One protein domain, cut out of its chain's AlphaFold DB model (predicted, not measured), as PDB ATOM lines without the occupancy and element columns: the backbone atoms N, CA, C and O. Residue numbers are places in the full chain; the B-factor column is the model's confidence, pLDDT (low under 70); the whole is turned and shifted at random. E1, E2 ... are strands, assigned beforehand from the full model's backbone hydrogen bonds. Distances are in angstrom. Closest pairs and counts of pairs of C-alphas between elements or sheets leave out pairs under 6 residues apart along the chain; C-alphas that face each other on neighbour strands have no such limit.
ATOM      1  N   ASN A  78     -18.670  30.275  28.223       78.44
ATOM      2  CA  ASN A  78     -17.333  29.706  28.236       78.44
ATOM      3  C   ASN A  78     -16.284  30.807  28.085       78.44
ATOM      4  O   ASN A  78     -16.590  31.905  27.632       78.44
ATOM      5  N   ILE A  79     -15.054  30.531  28.495       80.94
ATOM      6  CA  ILE A  79     -13.931  31.461  28.330       80.94
ATOM      7  C   ILE A  79     -13.319  31.218  26.945       80.94
ATOM      8  O   ILE A  79     -13.256  30.066  26.503       80.94
ATOM      9  N   ASN A  80     -12.907  32.286  26.255       76.31
ATOM     10  CA  ASN A  80     -12.263  32.198  24.941       76.31
ATOM     11  C   ASN A  80     -11.057  31.241  24.943       76.31
ATOM     12  O   ASN A  80     -10.376  31.061  25.957       76.31
ATOM     13  N   GLU A  81     -10.782  30.629  23.787       64.62
ATOM     14  CA  GLU A  81      -9.572  29.826  23.590       64.62
ATOM     15  C   GLU A  81      -8.321  30.676  23.844       64.62
ATOM     16  O   GLU A  81      -8.235  31.810  23.394       64.62
ATOM     17  N   GLU A  82      -7.371  30.123  24.606       63.94
ATOM     18  CA  GLU A  82      -6.091  30.753  24.981       63.94
ATOM     19  C   GLU A  82      -6.163  31.956  25.949       63.94
ATOM     20  O   GLU A  82      -5.119  32.430  26.406       63.94
ATOM     21  N   GLU A  83      -7.353  32.402  26.365       69.88
ATOM     22  CA  GLU A  83      -7.500  33.524  27.299       69.88
ATOM     23  C   GLU A  83      -7.585  33.095  28.774       69.88
ATOM     24  O   GLU A  83      -8.124  32.047  29.141       69.88
ATOM     25  N   LYS A  84      -7.044  33.947  29.654       77.69
ATOM     26  CA  LYS A  84      -7.109  33.796  31.114       77.69
ATOM     27  C   LYS A  84      -7.988  34.900  31.679       77.69
ATOM     28  O   LYS A  84      -7.705  36.081  31.485       77.69
ATOM     29  N   LEU A  85      -9.024  34.524  32.414       80.50
ATOM     30  CA  LEU A  85      -9.979  35.479  32.958       80.50
ATOM     31  C   LEU A  85      -9.527  35.930  34.346       80.50
ATOM     32  O   LEU A  85      -9.391  35.103  35.242       80.50
ATOM     33  N   SER A  86      -9.284  37.226  34.525       82.25
ATOM     34  CA  SER A  86      -8.965  37.795  35.842       82.25
ATOM     35  C   SER A  86     -10.221  37.829  36.708       82.25
ATOM     36  O   SER A  86     -11.268  38.272  36.235       82.25
ATOM     37  N   VAL A  87     -10.128  37.345  37.951       83.88
ATOM     38  CA  VAL A  87     -11.290  37.195  38.837       83.88
ATOM     39  C   VAL A  87     -11.093  37.886  40.189       83.88
ATOM     40  O   VAL A  87     -10.035  37.781  40.817       83.88
ATOM     41  N   TRP A  88     -12.142  38.571  40.643       83.00
ATOM     42  CA  TRP A  88     -12.172  39.380  41.864       83.00
ATOM     43  C   TRP A  88     -13.203  38.856  42.865       83.00
ATOM     44  O   TRP A  88     -14.176  38.201  42.481       83.00
ATOM     45  N   GLU A  89     -12.995  39.132  44.152       82.31
ATOM     46  CA  GLU A  89     -13.938  38.732  45.208       82.31
ATOM     47  C   GLU A  89     -15.251  39.517  45.163       82.31
ATOM     48  O   GLU A  89     -16.327  38.937  45.321       82.31
ATOM     49  N   GLU A  90     -15.172  40.817  44.887       82.81
ATOM     50  CA  GLU A  90     -16.333  41.684  44.732       82.81
ATOM     51  C   GLU A  90     -16.360  42.299  43.331       82.81
ATOM     52  O   GLU A  90     -15.358  42.344  42.618       82.81
ATOM     53  N   CYS A  91     -17.524  42.797  42.917       80.50
ATOM     54  CA  CYS A  91     -17.718  43.449  41.619       80.50
ATOM     55  C   CYS A  91     -17.213  44.905  41.672       80.50
ATOM     56  O   CYS A  91     -17.963  45.868  41.490       80.50
ATOM     57  N   ASN A  92     -15.938  45.041  42.034       77.25
ATOM     58  CA  ASN A  92     -15.216  46.276  42.305       77.25
ATOM     59  C   ASN A  92     -13.749  46.071  41.891       77.25
ATOM     60  O   ASN A  92     -13.132  45.067  42.264       77.25
ATOM     61  N   VAL A  93     -13.186  47.017  41.132       68.19
ATOM     62  CA  VAL A  93     -11.819  46.896  40.586       68.19
ATOM     63  C   VAL A  93     -10.733  46.987  41.662       68.19
ATOM     64  O   VAL A  93      -9.626  46.499  41.456       68.19
ATOM     65  N   ASN A  94     -11.058  47.573  42.813       73.12
ATOM     66  CA  ASN A  94     -10.199  47.710  43.986       73.12
ATOM     67  C   ASN A  94     -10.340  46.547  44.989       73.12
ATOM     68  O   ASN A  94      -9.697  46.576  46.039       73.12
ATOM     69  N   SER A  95     -11.186  45.547  44.712       79.69
ATOM     70  CA  SER A  95     -11.362  44.384  45.594       79.69
ATOM     71  C   SER A  95     -10.214  43.370  45.483       79.69
ATOM     72  O   SER A  95      -9.389  43.436  44.568       79.69
ATOM     73  N   GLU A  96     -10.133  42.433  46.435       82.62
ATOM     74  CA  GLU A  96      -9.062  41.431  46.475       82.62
ATOM     75  C   GLU A  96      -9.032  40.595  45.184       82.62
ATOM     76  O   GLU A  96     -10.019  39.968  44.785       82.62
ATOM     77  N   PHE A  97      -7.869  40.585  44.529       81.50
ATOM     78  CA  PHE A  97      -7.620  39.776  43.343       81.50
ATOM     79  C   PHE A  97      -7.418  38.308  43.738       81.50
ATOM     80  O   PHE A  97      -6.467  37.967  44.444       81.50
ATOM     81  N   LEU A  98      -8.299  37.424  43.263       77.00
ATOM     82  CA  LEU A  98      -8.324  36.020  43.684       77.00
ATOM     83  C   LEU A  98      -7.496  35.092  42.785       77.00
ATOM     84  O   LEU A  98      -7.109  34.002  43.230       77.00
ATOM     85  N   GLY A  99      -7.208  35.515  41.549       81.94
ATOM     86  CA  GLY A  99      -6.417  34.768  40.574       81.94
ATOM     87  C   GLY A  99      -7.046  34.762  39.183       81.94
ATOM     88  O   GLY A  99      -7.625  35.756  38.744       81.94
ATOM     89  N   TYR A 100      -6.927  33.624  38.496       81.25
ATOM     90  CA  TYR A 100      -7.440  33.437  37.140       81.25
ATOM     91  C   TYR A 100      -8.455  32.293  37.057       81.25
ATOM     92  O   TYR A 100      -8.344  31.308  37.787       81.25
ATOM     93  N   ALA A 101      -9.397  32.395  36.123       79.38
ATOM     94  CA  ALA A 101     -10.234  31.289  35.670       79.38
ATOM     95  C   ALA A 101      -9.851  30.889  34.235       79.38
ATOM     96  O   ALA A 101      -9.475  31.735  33.420       79.38
ATOM     97  N   LEU A 102      -9.923  29.588  33.948       78.00
ATOM     98  CA  LEU A 102      -9.596  28.999  32.646       78.00
ATOM     99  C   LEU A 102     -10.825  28.356  32.021       78.00
ATOM    100  O   LEU A 102     -11.779  28.020  32.722       78.00
ATOM    101  N   ARG A 103     -10.786  28.147  30.708       77.12
ATOM    102  CA  ARG A 103     -11.826  27.432  29.967       77.12
ATOM    103  C   ARG A 103     -12.096  26.037  30.555       77.12
ATOM    104  O   ARG A 103     -11.163  25.343  30.952       77.12
ATOM    105  N   SER A 104     -13.367  25.630  30.567       71.12
ATOM    106  CA  SER A 104     -13.816  24.279  30.933       71.12
ATOM    107  C   SER A 104     -14.684  23.692  29.817       71.12
ATOM    108  O   SER A 104     -15.451  24.424  29.186       71.12
ATOM    109  N   GLU A 105     -14.584  22.382  29.563       61.09
ATOM    110  CA  GLU A 105     -15.385  21.694  28.534       61.09
ATOM    111  C   GLU A 105     -16.892  21.758  28.828       61.09
ATOM    112  O   GLU A 105     -17.687  21.904  27.905       61.09
ATOM    113  N   GLY A 106     -17.280  21.743  30.108       61.44
ATOM    114  CA  GLY A 106     -18.677  21.864  30.544       61.44
ATOM    115  C   GLY A 106     -19.224  23.296  30.571       61.44
ATOM    116  O   GLY A 106     -20.411  23.489  30.820       61.44
ATOM    117  N   GLY A 107     -18.377  24.304  30.319       71.12
ATOM    118  CA  GLY A 107     -18.737  25.712  30.483       71.12
ATOM    119  C   GLY A 107     -19.014  26.100  31.942       71.12
ATOM    120  O   GLY A 107     -18.776  25.334  32.878       71.12
ATOM    121  N   TYR A 108     -19.484  27.326  32.134       78.56
ATOM    122  CA  TYR A 108     -19.806  27.914  33.428       78.56
ATOM    123  C   TYR A 108     -21.180  28.573  33.376       78.56
ATOM    124  O   TYR A 108     -21.627  29.010  32.321       78.56
ATOM    125  N   VAL A 109     -21.819  28.696  34.535       75.94
ATOM    126  CA  VAL A 109     -23.097  29.400  34.668       75.94
ATOM    127  C   VAL A 109     -22.856  30.728  35.369       75.94
ATOM    128  O   VAL A 109     -22.214  30.776  36.425       75.94
ATOM    129  N   GLY A 110     -23.340  31.813  34.768       79.62
ATOM    130  CA  GLY A 110     -23.119  33.172  35.245       79.62
ATOM    131  C   GLY A 110     -24.342  34.060  35.063       79.62
ATOM    132  O   GLY A 110     -25.268  33.752  34.315       79.62
ATOM    133  N   GLY A 111     -24.344  35.168  35.791       76.94
ATOM    134  CA  GLY A 111     -25.391  36.179  35.724       76.94
ATOM    135  C   GLY A 111     -24.784  37.569  35.773       76.94
ATOM    136  O   GLY A 111     -23.702  37.769  36.339       76.94
ATOM    137  N   PHE A 112     -25.476  38.528  35.165       81.00
ATOM    138  CA  PHE A 112     -25.046  39.916  35.195       81.00
ATOM    139  C   PHE A 112     -25.418  40.572  36.526       81.00
ATOM    140  O   PHE A 112     -26.518  40.395  37.047       81.00
ATOM    141  N   VAL A 113     -24.502  41.373  37.061       79.69
ATOM    142  CA  VAL A 113     -24.710  42.197  38.256       79.69
ATOM    143  C   VAL A 113     -24.127  43.595  38.053       79.69
ATOM    144  O   VAL A 113     -23.161  43.775  37.313       79.69
ATOM    145  N   TRP A 114     -24.701  44.597  38.717       79.94
ATOM    146  CA  TRP A 114     -24.161  45.956  38.700       79.94
ATOM    147  C   TRP A 114     -22.958  46.076  39.637       79.94
ATOM    148  O   TRP A 114     -23.031  45.717  40.813       79.94
ATOM    149  N   GLY A 115     -21.849  46.609  39.128       80.12
ATOM    150  CA  GLY A 115     -20.624  46.825  39.897       80.12
ATOM    151  C   GLY A 115     -20.017  48.203  39.661       80.12
ATOM    152  O   GLY A 115     -20.618  49.063  39.022       80.12
ATOM    153  N   GLU A 116     -18.829  48.428  40.218       79.12
ATOM    154  CA  GLU A 116     -18.079  49.671  39.996       79.12
ATOM    155  C   GLU A 116     -17.777  49.876  38.505       79.12
ATOM    156  O   GLU A 116     -17.572  48.902  37.769       79.12
ATOM    157  N   SER A 117     -17.771  51.136  38.065       72.50
ATOM    158  CA  SER A 117     -17.466  51.486  36.683       72.50
ATOM    159  C   SER A 117     -16.061  51.038  36.287       72.50
ATOM    160  O   SER A 117     -15.085  51.317  36.986       72.50
ATOM    161  N   ALA A 142     -20.073  34.597  38.805       83.94
ATOM    162  CA  ALA A 142     -20.128  33.155  38.563       83.94
ATOM    163  C   ALA A 142     -19.295  32.383  39.590       83.94
ATOM    164  O   ALA A 142     -18.405  32.940  40.237       83.94
ATOM    165  N   LYS A 143     -19.561  31.081  39.728       81.44
ATOM    166  CA  LYS A 143     -18.731  30.166  40.519       81.44
ATOM    167  C   LYS A 143     -17.726  29.484  39.598       81.44
ATOM    168  O   LYS A 143     -18.120  28.709  38.732       81.44
ATOM    169  N   VAL A 144     -16.441  29.763  39.797       81.75
ATOM    170  CA  VAL A 144     -15.362  29.261  38.931       81.75
ATOM    171  C   VAL A 144     -14.218  28.671  39.759       81.75
ATOM    172  O   VAL A 144     -14.049  29.037  40.932       81.75
ATOM    173  N   PRO A 145     -13.424  27.755  39.181       79.75
ATOM    174  CA  PRO A 145     -12.238  27.240  39.836       79.75
ATOM    175  C   PRO A 145     -11.088  28.248  39.739       79.75
ATOM    176  O   PRO A 145     -10.875  28.864  38.694       79.75
ATOM    177  N   LEU A 146     -10.315  28.389  40.818       81.62
ATOM    178  CA  LEU A 146      -9.203  29.337  40.880       81.62
ATOM    179  C   LEU A 146      -7.881  28.725  40.400       81.62
ATOM    180  O   LEU A 146      -7.490  27.627  40.806       81.62
ATOM    181  N   TRP A 147      -7.156  29.497  39.595       77.19
ATOM    182  CA  TRP A 147      -5.835  29.171  39.062       77.19
ATOM    183  C   TRP A 147      -4.821  30.266  39.407       77.19
ATOM    184  O   TRP A 147      -5.143  31.456  39.432       77.19
ATOM    185  N   SER A 148      -3.575  29.856  39.645       75.00
ATOM    186  CA  SER A 148      -2.415  30.731  39.831       75.00
ATOM    187  C   SER A 148      -1.482  30.617  38.631       75.00
ATOM    188  O   SER A 148      -1.251  29.517  38.129       75.00
ATOM    189  N   VAL A 149      -0.919  31.733  38.178       70.00
ATOM    190  CA  VAL A 149       0.033  31.762  37.062       70.00
ATOM    191  C   VAL A 149       1.418  32.074  37.613       70.00
ATOM    192  O   VAL A 149       1.610  33.093  38.271       70.00
ATOM    193  N   ASN A 150       2.379  31.189  37.350       68.31
ATOM    194  CA  ASN A 150       3.777  31.417  37.711       68.31
ATOM    195  C   ASN A 150       4.466  32.331  36.685       68.31
ATOM    196  O   ASN A 150       3.980  32.494  35.566       68.31
ATOM    197  N   ASN A 151       5.632  32.879  37.041       54.62
ATOM    198  CA  ASN A 151       6.417  33.782  36.184       54.62
ATOM    199  C   ASN A 151       6.763  33.198  34.797       54.62
ATOM    200  O   ASN A 151       7.010  33.958  33.867       54.62
ATOM    201  N   ASP A 152       6.720  31.871  34.647       51.72
ATOM    202  CA  ASP A 152       6.971  31.156  33.388       51.72
ATOM    203  C   ASP A 152       5.705  30.991  32.516       51.72
ATOM    204  O   ASP A 152       5.721  30.296  31.504       51.72
ATOM    205  N   GLY A 153       4.572  31.581  32.917       57.53
ATOM    206  CA  GLY A 153       3.302  31.537  32.185       57.53
ATOM    207  C   GLY A 153       2.463  30.271  32.402       57.53
ATOM    208  O   GLY A 153       1.302  30.242  31.979       57.53
ATOM    209  N   LEU A 154       2.999  29.263  33.103       59.72
ATOM    210  CA  LEU A 154       2.285  28.035  33.464       59.72
ATOM    211  C   LEU A 154       1.178  28.303  34.496       59.72
ATOM    212  O   LEU A 154       1.428  28.882  35.558       59.72
ATOM    213  N   SER A 155      -0.036  27.840  34.191       71.62
ATOM    214  CA  SER A 155      -1.195  27.899  35.085       71.62
ATOM    215  C   SER A 155      -1.242  26.660  35.986       71.62
ATOM    216  O   SER A 155      -1.230  25.533  35.498       71.62
ATOM    217  N   THR A 156      -1.326  26.862  37.298       73.31
ATOM    218  CA  THR A 156      -1.428  25.803  38.316       73.31
ATOM    219  C   THR A 156      -2.743  25.939  39.091       73.31
ATOM    220  O   THR A 156      -3.142  27.066  39.404       73.31
ATOM    221  N   PRO A 157      -3.460  24.838  39.381       76.25
ATOM    222  CA  PRO A 157      -4.721  24.906  40.112       76.25
ATOM    223  C   PRO A 157      -4.464  25.295  41.572       76.25
ATOM    224  O   PRO A 157      -3.520  24.810  42.199       76.25
ATOM    225  N   ARG A 158      -5.310  26.164  42.133       73.50
ATOM    226  CA  ARG A 158      -5.223  26.542  43.547       73.50
ATOM    227  C   ARG A 158      -5.953  25.492  44.385       73.50
ATOM    228  O   ARG A 158      -7.160  25.315  44.229       73.50
ATOM    229  N   LEU A 159      -5.212  24.794  45.242       76.31
ATOM    230  CA  LEU A 159      -5.730  23.702  46.069       76.31
ATOM    231  C   LEU A 159      -5.986  24.164  47.512       76.31
ATOM    232  O   LEU A 159      -5.269  25.023  48.028       76.31
ATOM    233  N   ASP A 160      -7.008  23.601  48.151       76.06
ATOM    234  CA  ASP A 160      -7.291  23.768  49.575       76.06
ATOM    235  C   ASP A 160      -6.358  22.904  50.447       76.06
ATOM    236  O   ASP A 160      -5.515  22.152  49.952       76.06
ATOM    237  N   GLY A 161      -6.504  22.996  51.774       67.19
ATOM    238  CA  GLY A 161      -5.697  22.219  52.728       67.19
ATOM    239  C   GLY A 161      -5.839  20.693  52.608       67.19
ATOM    240  O   GLY A 161      -5.037  19.972  53.198       67.19
ATOM    241  N   ASN A 162      -6.810  20.207  51.828       67.62
ATOM    242  CA  ASN A 162      -7.089  18.795  51.580       67.62
ATOM    243  C   ASN A 162      -6.681  18.353  50.160       67.62
ATOM    244  O   ASN A 162      -6.924  17.206  49.784       67.62
ATOM    245  N   GLY A 163      -6.059  19.237  49.369       66.31
ATOM    246  CA  GLY A 163      -5.633  18.947  48.000       66.31
ATOM    247  C   GLY A 163      -6.753  19.010  46.955       66.31
ATOM    248  O   GLY A 163      -6.548  18.543  45.838       66.31
ATOM    249  N   GLN A 164      -7.920  19.574  47.284       65.06
ATOM    250  CA  GLN A 164      -9.028  19.778  46.346       65.06
ATOM    251  C   GLN A 164      -8.975  21.172  45.718       65.06
ATOM    252  O   GLN A 164      -8.553  22.138  46.346       65.06
ATOM    253  N   GLN A 165      -9.414  21.295  44.465       77.38
ATOM    254  CA  GLN A 165      -9.433  22.577  43.763       77.38
ATOM    255  C   GLN A 165     -10.425  23.553  44.406       77.38
ATOM    256  O   GLN A 165     -11.578  23.206  44.658       77.38
ATOM    257  N   ILE A 166      -9.987  24.790  44.640       75.38
ATOM    258  CA  ILE A 166     -10.815  25.826  45.259       75.38
ATOM    259  C   ILE A 166     -11.775  26.411  44.221       75.38
ATOM    260  O   ILE A 166     -11.349  27.011  43.233       75.38
ATOM    261  N   TRP A 167     -13.073  26.298  44.502       80.94
ATOM    262  CA  TRP A 167     -14.146  26.960  43.762       80.94
ATOM    263  C   TRP A 167     -14.672  28.138  44.574       80.94
ATOM    264  O   TRP A 167     -15.125  27.954  45.706       80.94
ATOM    265  N   LYS A 168     -14.645  29.343  44.001       79.38
ATOM    266  CA  LYS A 168     -15.145  30.552  44.668       79.38
ATOM    267  C   LYS A 168     -16.120  31.287  43.751       79.38
ATOM    268  O   LYS A 168     -16.034  31.196  42.527       79.38
ATOM    269  N   ILE A 169     -17.086  31.964  44.364       82.69
ATOM    270  CA  ILE A 169     -17.955  32.903  43.655       82.69
ATOM    271  C   ILE A 169     -17.123  34.155  43.422       82.69
ATOM    272  O   ILE A 169     -16.570  34.703  44.374       82.69
ATOM    273  N   VAL A 170     -17.021  34.571  42.170       84.94
ATOM    274  CA  VAL A 170     -16.176  35.688  41.760       84.94
ATOM    275  C   VAL A 170     -16.935  36.620  40.829       84.94
ATOM    276  O   VAL A 170     -17.919  36.221  40.201       84.94
ATOM    277  N   CYS A 171     -16.441  37.846  40.728       85.31
ATOM    278  CA  CYS A 171     -16.856  38.829  39.742       85.31
ATOM    279  C   CYS A 171     -15.761  39.006  38.683       85.31
ATOM    280  O   CYS A 171     -14.574  38.976  39.013       85.31
ATOM    281  N   PHE A 172     -16.144  39.214  37.424       85.44
ATOM    282  CA  PHE A 172     -15.224  39.545  36.330       85.44
ATOM    283  C   PHE A 172     -15.912  40.356  35.217       85.44
ATOM    284  O   PHE A 172     -17.135  40.513  35.203       85.44
ATOM    285  N   LYS A 173     -15.109  40.881  34.282       84.81
ATOM    286  CA  LYS A 173     -15.564  41.689  33.138       84.81
ATOM    287  C   LYS A 173     -16.015  40.806  31.958       84.81
ATOM    288  O   LYS A 173     -15.340  39.820  31.670       84.81
ATOM    289  N   PRO A 174     -17.078  41.165  31.219       77.12
ATOM    290  CA  PRO A 174     -17.667  40.335  30.163       77.12
ATOM    291  C   PRO A 174     -16.868  40.276  28.845       77.12
ATOM    292  O   PRO A 174     -17.299  39.608  27.915       77.12
ATOM    293  N   GLU A 175     -15.725  40.956  28.736       70.06
ATOM    294  CA  GLU A 175     -14.986  41.153  27.473       70.06
ATOM    295  C   GLU A 175     -14.410  39.852  26.874       70.06
ATOM    296  O   GLU A 175     -14.219  39.772  25.663       70.06
ATOM    297  N   ASN A 176     -14.209  38.818  27.700       73.06
ATOM    298  CA  ASN A 176     -13.463  37.601  27.343       73.06
ATOM    299  C   ASN A 176     -14.284  36.307  27.520       73.06
ATOM    300  O   ASN A 176     -13.740  35.236  27.823       73.06
ATOM    301  N   ILE A 177     -15.612  36.403  27.396       74.88
ATOM    302  CA  ILE A 177     -16.520  35.258  27.512       74.88
ATOM    303  C   ILE A 177     -17.386  35.068  26.265       74.88
ATOM    304  O   ILE A 177     -17.893  36.015  25.670       74.88
ATOM    305  N   LEU A 178     -17.606  33.807  25.909       74.69
ATOM    306  CA  LEU A 178     -18.550  33.363  24.894       74.69
ATOM    307  C   LEU A 178     -19.848  32.970  25.584       74.69
ATOM    308  O   LEU A 178     -19.905  31.952  26.272       74.69
ATOM    309  N   ILE A 179     -20.889  33.776  25.404       72.94
ATOM    310  CA  ILE A 179     -22.215  33.496  25.957       72.94
ATOM    311  C   ILE A 179     -22.949  32.538  25.013       72.94
ATOM    312  O   ILE A 179     -23.167  32.849  23.841       72.94
ATOM    313  N   SER A 180     -23.347  31.374  25.525       67.38
ATOM    314  CA  SER A 180     -24.238  30.446  24.830       67.38
ATOM    315  C   SER A 180     -25.691  30.843  25.096       67.38
ATOM    316  O   SER A 180     -26.036  31.273  26.198       67.38
ATOM    317  N   LYS A 181     -26.570  30.722  24.092       56.97
ATOM    318  CA  LYS A 181     -27.993  31.043  24.276       56.97
ATOM    319  C   LYS A 181     -28.597  30.123  25.340       56.97
ATOM    320  O   LYS A 181     -28.542  28.905  25.223       56.97
ATOM    321  N   SER A 182     -29.184  30.738  26.363       55.31
ATOM    322  CA  SER A 182     -29.973  30.070  27.394       55.31
ATOM    323  C   SER A 182     -31.273  29.553  26.767       55.31
ATOM    324  O   SER A 182     -32.155  30.342  26.433       55.31
TER     325      SER A 182
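This is residues 78 to 117 and 142 to 182 of the 529 residues of the protein "FtsX domain-containing protein" of bioreactor metagenome (UniProt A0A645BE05). A rough ring of strands is made by hairpin E1-E2, E5 beside E2, E4 running on into E5, and E7 between E4 and E1. Hairpin E5-E6 lies at one end and E8 at the other, while the long, bent E3 passes beside E4. The 81 printed residues hold eight strands, E1 to E8 in chain order, and no named helix; under half, 38, are in named elements, all strand by class. Each sheet has two antiparallel strands: E1 - E2, E4 - E7, E5 - E6. The whole is compact, with a radius of gyration of the C-alphas of 12.8 A and spans of 32 by 29 by 26 A.

E1, residues 85 to 88, begins at C-alpha 85 (-9.979, 35.479, 32.958). E2 is 97 to 101, 11.7 A. E3, 108 to 116, 22.8 A, bends by 61 degrees at residue 113. E4 is 142 to 145, E5 147 to 149, E6 155 to 157 and E7 167 to 172, 14.7 A. E8, 177 to 180, ends at C-alpha 180 (-24.238, 30.446, 24.830).

E1 and E2 stand at 148 degrees, with N 85 and O 101 3.0 A apart. The closest C-alphas of E1 and E7 are Trp 88 and Cys 171, 5.2 A. E7 pairs with E4, N 170 and O 142 at 2.9 A. E3 comes nearest E4 at C-alphas 110 and 142, 4.5 A. C-alphas 100 of E2 and 147 of E5 are 4.9 A apart. In E5-E6, N 148 and O 156 are 2.8 A apart. Residues 78 to 79 pair antiparallel with 177 to 178 of E8. E1 and E8 are apart.

The farthest C-alphas, Asn 151 and Ser 182, are 37.6 A apart. Residues 118 to 141 are not printed; the gap is 18.6 A. Of the links printed whole, none is long. Mean pLDDT of the printed part is 74.9; 18 residues are under 70, among them 150 to 154.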